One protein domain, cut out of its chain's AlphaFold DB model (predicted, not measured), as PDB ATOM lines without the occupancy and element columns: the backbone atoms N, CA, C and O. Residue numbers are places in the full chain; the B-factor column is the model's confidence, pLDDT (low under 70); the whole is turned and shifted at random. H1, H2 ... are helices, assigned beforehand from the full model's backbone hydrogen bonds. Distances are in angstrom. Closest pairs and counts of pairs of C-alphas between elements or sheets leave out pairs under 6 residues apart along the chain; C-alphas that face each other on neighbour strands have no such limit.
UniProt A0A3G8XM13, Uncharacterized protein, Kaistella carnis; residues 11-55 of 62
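Overview. This is residues 11 to 55 of the 62 residues of an uncharacterized protein of Kaistella carnis (UniProt A0A3G8XM13). Two separate helices stand at the two ends of an extended rod, joined by a long, stretched link and with no contact between them. After H1 the chain turns round near residues 23 to 25 and runs across to H2, and beyond H2 a tail, residues 49 to 55, turns away from the helix's line. The printed part has 45 residues, with two named helices, H1 then H2, and no named strand: all helix. It is extended, with a radius of gyration of the C-alphas of 17.6 A and spans of 50 by 19 by 16 A.

Along the chain. H1, residues 11 to 22, begins at C-alpha 11 (45.208, 28.493, 145.099) and is 16.7 A long from first to last C-alpha. H2, residues 34 to 48, is 21.3 A long and ends at C-alpha 48 (17.874, 39.927, 144.083).

Arrangement. H1 and H2 are apart. In both, every O i to N i+4 pair is within hydrogen-bond range. Residues 30 to 42, of which 34 to 42 belong to H2, stand free.

Size, cuts and confidence. The two C-alphas farthest apart, those of Ile 23 and Lys 54, are 50.9 A apart. The link from H1 to H2, 11 residues, is long. The printed part has no cut, and no printed residue is under 70 in pLDDT.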
ATOM      1  N   LYS A  11      44.116  29.018 145.937       92.19
ATOM      2  CA  LYS A  11      45.208  28.493 145.099       92.19
ATOM      3  C   LYS A  11      46.230  27.701 145.918       92.19
ATOM      4  O   LYS A  11      46.724  26.674 145.469       92.19
ATOM      5  N   GLU A  12      46.558  28.174 147.115       92.25
ATOM      6  CA  GLU A  12      47.431  27.466 148.053       92.25
ATOM      7  C   GLU A  12      46.766  26.180 148.559       92.25
ATOM      8  O   GLU A  12      47.392  25.124 148.547       92.25
ATOM      9  N   SER A  13      45.476  26.246 148.904       92.12
ATOM     10  CA  SER A  13      44.690  25.074 149.303       92.12
ATOM     11  C   SER A  13      44.688  23.989 148.219       92.12
ATOM     12  O   SER A  13      44.970  22.831 148.511       92.12
ATOM     13  N   GLU A  14      44.455  24.353 146.957       93.62
ATOM     14  CA  GLU A  14      44.453  23.413 145.828       93.62
ATOM     15  C   GLU A  14      45.812  22.737 145.617       93.62
ATOM     16  O   GLU A  14      45.867  21.522 145.420       93.62
ATOM     17  N   LYS A  15      46.914  23.491 145.722       94.75
ATOM     18  CA  LYS A  15      48.271  22.929 145.635       94.75
ATOM     19  C   LYS A  15      48.541  21.919 146.746       94.75
ATOM     20  O   LYS A  15      49.078  20.850 146.477       94.75
ATOM     21  N   ILE A  16      48.154  22.241 147.978       92.88
ATOM     22  CA  ILE A  16      48.349  21.350 149.127       92.88
ATOM     23  C   ILE A  16      47.513  20.081 148.961       92.88
ATOM     24  O   ILE A  16      48.038  18.988 149.133       92.88
ATOM     25  N   LYS A  17      46.248  20.198 148.539       91.62
ATOM     26  CA  LYS A  17      45.395  19.035 148.239       91.62
ATOM     27  C   LYS A  17      46.002  18.143 147.159       91.62
ATOM     28  O   LYS A  17      45.930  16.927 147.281       91.62
ATOM     29  N   ALA A  18      46.598  18.722 146.116       94.19
ATOM     30  CA  ALA A  18      47.265  17.950 145.070       94.19
ATOM     31  C   ALA A  18      48.457  17.154 145.619       94.19
ATOM     32  O   ALA A  18      48.599  15.980 145.291       94.19
ATOM     33  N   ILE A  19      49.262  17.763 146.497       94.12
ATOM     34  CA  ILE A  19      50.372  17.078 147.172       94.12
ATOM     35  C   ILE A  19      49.842  15.943 148.051       94.12
ATOM     36  O   ILE A  19      50.320  14.825 147.919       94.12
ATOM     37  N   LEU A  20      48.831  16.204 148.891       93.00
ATOM     38  CA  LEU A  20      48.238  15.198 149.783       93.00
ATOM     39  C   LEU A  20      47.658  14.005 149.009       93.00
ATOM     40  O   LEU A  20      47.887  12.864 149.391       93.00
ATOM     41  N   LYS A  21      46.985  14.256 147.878       93.06
ATOM     42  CA  LYS A  21      46.499  13.192 146.985       93.06
ATOM     43  C   LYS A  21      47.635  12.397 146.346       93.06
ATOM     44  O   LYS A  21      47.516  11.187 146.222       93.06
ATOM     45  N   ALA A  22      48.715  13.063 145.936       96.00
ATOM     46  CA  ALA A  22      49.861  12.408 145.303       96.00
ATOM     47  C   ALA A  22      50.603  11.453 146.250       96.00
ATOM     48  O   ALA A  22      51.246  10.521 145.782       96.00
ATOM     49  N   ILE A  23      50.508  11.680 147.563       94.69
ATOM     50  CA  ILE A  23      51.059  10.797 148.600       94.69
ATOM     51  C   ILE A  23      49.994   9.890 149.237       94.69
ATOM     52  O   ILE A  23      50.239   9.333 150.303       94.69
ATOM     53  N   GLU A  24      48.816   9.779 148.612       91.75
ATOM     54  CA  GLU A  24      47.709   8.908 149.035       91.75
ATOM     55  C   GLU A  24      47.232   9.150 150.477       91.75
ATOM     56  O   GLU A  24      46.810   8.239 151.183       91.75
ATOM     57  N   VAL A  25      47.284  10.407 150.929       90.88
ATOM     58  CA  VAL A  25      46.798  10.801 152.253       90.88
ATOM     59  C   VAL A  25      45.353  11.270 152.163       90.88
ATOM     60  O   VAL A  25      45.045  12.260 151.490       90.88
ATOM     61  N   ASP A  26      44.481  10.608 152.919       87.12
ATOM     62  CA  ASP A  26      43.120  11.071 153.157       87.12
ATOM     63  C   ASP A  26      43.118  12.341 154.015       87.12
ATOM     64  O   ASP A  26      43.803  12.445 155.037       87.12
ATOM     65  N   PHE A  27      42.316  13.323 153.612       88.31
ATOM     66  CA  PHE A  27      42.138  14.569 154.348       88.31
ATOM     67  C   PHE A  27      40.666  14.955 154.417       88.31
ATOM     68  O   PHE A  27      39.882  14.698 153.504       88.31
ATOM     69  N   VAL A  28      40.305  15.616 155.513       85.88
ATOM     70  CA  VAL A  28      38.965  16.157 155.734       85.88
ATOM     71  C   VAL A  28      39.029  17.668 155.583       85.88
ATOM     72  O   VAL A  28      39.918  18.325 156.126       85.88
ATOM     73  N   GLU A  29      38.082  18.221 154.834       84.81
ATOM     74  CA  GLU A  29      37.896  19.661 154.722       84.81
ATOM     75  C   GLU A  29      36.812  20.104 155.694       84.81
ATOM     76  O   GLU A  29      35.710  19.555 155.693       84.81
ATOM     77  N   ASP A  30      37.114  21.118 156.499       80.69
ATOM     78  CA  ASP A  30      36.112  21.774 157.328       80.69
ATOM     79  C   ASP A  30      35.296  22.730 156.446       80.69
ATOM     80  O   ASP A  30      35.681  23.873 156.178       80.69
ATOM     81  N   THR A  31      34.222  22.201 155.864       83.38
ATOM     82  CA  THR A  31      33.291  22.975 155.043       83.38
ATOM     83  C   THR A  31      32.243  23.638 155.920       83.38
ATOM     84  O   THR A  31      31.786  23.043 156.892       83.38
ATOM     85  N   TYR A  32      31.772  24.820 155.518       85.50
ATOM     86  CA  TYR A  32      30.605  25.433 156.148       85.50
ATOM     87  C   TYR A  32      29.427  24.458 156.220       85.50
ATOM     88  O   TYR A  32      29.174  23.701 155.278       85.50
ATOM     89  N   ASP A  33      28.686  24.537 157.322       91.06
ATOM     90  CA  ASP A  33      27.458  23.781 157.513       91.06
ATOM     91  C   ASP A  33      26.500  23.961 156.319       91.06
ATOM     92  O   ASP A  33      26.310  25.064 155.793       91.06
ATOM     93  N   LYS A  34      25.897  22.857 155.866       90.19
ATOM     94  CA  LYS A  34      25.066  22.859 154.655       90.19
ATOM     95  C   LYS A  34      23.831  23.738 154.817       90.19
ATOM     96  O   LYS A  34      23.426  24.385 153.851       90.19
ATOM     97  N   ASP A  35      23.236  23.775 156.003       92.12
ATOM     98  CA  ASP A  35      22.048  24.583 156.256       92.12
ATOM     99  C   ASP A  35      22.408  26.065 156.379       92.12
ATOM    100  O   ASP A  35      21.676  26.918 155.865       92.12
ATOM    101  N   PHE A  36      23.590  26.379 156.916       91.81
ATOM    102  CA  PHE A  36      24.155  27.724 156.826       91.81
ATOM    103  C   PHE A  36      24.336  28.171 155.366       91.81
ATOM    104  O   PHE A  36      23.858  29.244 154.990       91.81
ATOM    105  N   VAL A  37      24.953  27.347 154.510       92.62
ATOM    106  CA  VAL A  37      25.143  27.673 153.083       92.62
ATOM    107  C   VAL A  37      23.803  27.893 152.375       92.62
ATOM    108  O   VAL A  37      23.648  28.895 151.671       92.62
ATOM    109  N   LYS A  38      22.811  27.020 152.600       94.19
ATOM    110  CA  LYS A  38      21.453  27.182 152.050       94.19
ATOM    111  C   LYS A  38      20.815  28.498 152.492       94.19
ATOM    112  O   LYS A  38      20.220  29.192 151.670       94.19
ATOM    113  N   LYS A  39      20.951  28.870 153.770       93.50
ATOM    114  CA  LYS A  39      20.417  30.132 154.302       93.50
ATOM    115  C   LYS A  39      21.031  31.345 153.604       93.50
ATOM    116  O   LYS A  39      20.305  32.268 153.244       93.50
ATOM    117  N   ILE A  40      22.344  31.336 153.369       93.50
ATOM    118  CA  ILE A  40      23.029  32.418 152.647       93.50
ATOM    119  C   ILE A  40      22.574  32.488 151.186       93.50
ATOM    120  O   ILE A  40      22.334  33.580 150.680       93.50
ATOM    121  N   GLN A  41      22.421  31.349 150.509       93.69
ATOM    122  CA  GLN A  41      21.909  31.314 149.134       93.69
ATOM    123  C   GLN A  41      20.479  31.858 149.044       93.69
ATOM    124  O   GLN A  41      20.204  32.696 148.190       93.69
ATOM    125  N   LYS A  42      19.598  31.447 149.965       93.56
ATOM    126  CA  LYS A  42      18.235  31.980 150.078       93.56
ATOM    127  C   LYS A  42      18.245  33.493 150.278       93.56
ATOM    128  O   LYS A  42      17.552  34.201 149.564       93.56
ATOM    129  N   SER A  43      19.087  33.985 151.186       91.31
ATOM    130  CA  SER A  43      19.218  35.420 151.442       91.31
ATOM    131  C   SER A  43      19.703  36.198 150.213       91.31
ATOM    132  O   SER A  43      19.214  37.295 149.973       91.31
ATOM    133  N   ARG A  44      20.625  35.647 149.409       92.81
ATOM    134  CA  ARG A  44      21.046  36.279 148.144       92.81
ATOM    135  C   ARG A  44      19.888  36.403 147.158       92.81
ATOM    136  O   ARG A  44      19.714  37.468 146.586       92.81
ATOM    137  N   LEU A  45      19.090  35.346 147.024       94.00
ATOM    138  CA  LEU A  45      17.923  35.330 146.145       94.00
ATOM    139  C   LEU A  45      16.844  36.322 146.607       94.00
ATOM    140  O   LEU A  45      16.308  37.064 145.793       94.00
ATOM    141  N   GLU A  46      16.582  36.401 147.913       93.12
ATOM    142  CA  GLU A  46      15.677  37.405 148.495       93.12
ATOM    143  C   GLU A  46      16.170  38.837 148.217       93.12
ATOM    144  O   GLU A  46      15.375  39.708 147.879       93.12
ATOM    145  N   ILE A  47      17.485  39.088 148.275       91.56
ATOM    146  CA  ILE A  47      18.066  40.393 147.915       91.56
ATOM    147  C   ILE A  47      17.853  40.713 146.431       91.56
ATOM    148  O   ILE A  47      17.453  41.832 146.113       91.56
ATOM    149  N   GLU A  48      18.097  39.756 145.530       91.88
ATOM    150  CA  GLU A  48      17.874  39.927 144.083       91.88
ATOM    151  C   GLU A  48      16.401  40.207 143.751       91.88
ATOM    152  O   GLU A  48      16.108  40.976 142.836       91.88
ATOM    153  N   GLN A  49      15.476  39.626 144.517       93.56
ATOM    154  CA  GLN A  49      14.030  39.827 144.380       93.56
ATOM    155  C   GLN A  49      13.522  41.108 145.063       93.56
ATOM    156  O   GLN A  49      12.363  41.474 144.890       93.56
ATOM    157  N   GLY A  50      14.374  41.809 145.818       89.06
ATOM    158  CA  GLY A  50      13.997  43.000 146.584       89.06
ATOM    159  C   GLY A  50      13.329  42.708 147.934       89.06
ATOM    160  O   GLY A  50      12.995  43.646 148.659       89.06
ATOM    161  N   ASP A  51      13.214  41.437 148.323       88.69
ATOM    162  CA  ASP A  51      12.642  40.949 149.583       88.69
ATOM    163  C   ASP A  51      13.624  41.108 150.758       88.69
ATOM    164  O   ASP A  51      13.994  40.169 151.464       88.69
ATOM    165  N   THR A  52      14.064  42.342 150.997       85.94
ATOM    166  CA  THR A  52      14.985  42.668 152.092       85.94
ATOM    167  C   THR A  52      14.251  43.284 153.279       85.94
ATOM    168  O   THR A  52      13.319  44.075 153.134       85.94
ATOM    169  N   LYS A  53      14.684  42.947 154.499       83.25
ATOM    170  CA  LYS A  53      14.180  43.563 155.734       83.25
ATOM    171  C   LYS A  53      15.276  44.393 156.384       83.25
ATOM    172  O   LYS A  53      16.341  43.879 156.716       83.25
ATOM    173  N   LYS A  54      14.997  45.676 156.621       83.94
ATOM    174  CA  LYS A  54      15.881  46.544 157.402       83.94
ATOM    175  C   LYS A  54      15.690  46.253 158.889       83.94
ATOM    176  O   LYS A  54      14.622  46.506 159.442       83.94
ATOM    177  N   ILE A  55      16.730  45.745 159.539       84.06
ATOM    178  CA  ILE A  55      16.748  45.539 160.990       84.06
ATOM    179  C   ILE A  55      17.375  46.778 161.637       84.06
ATOM    180  O   ILE A  55      18.476  47.192 161.279       84.06
TER     181      ILE A  55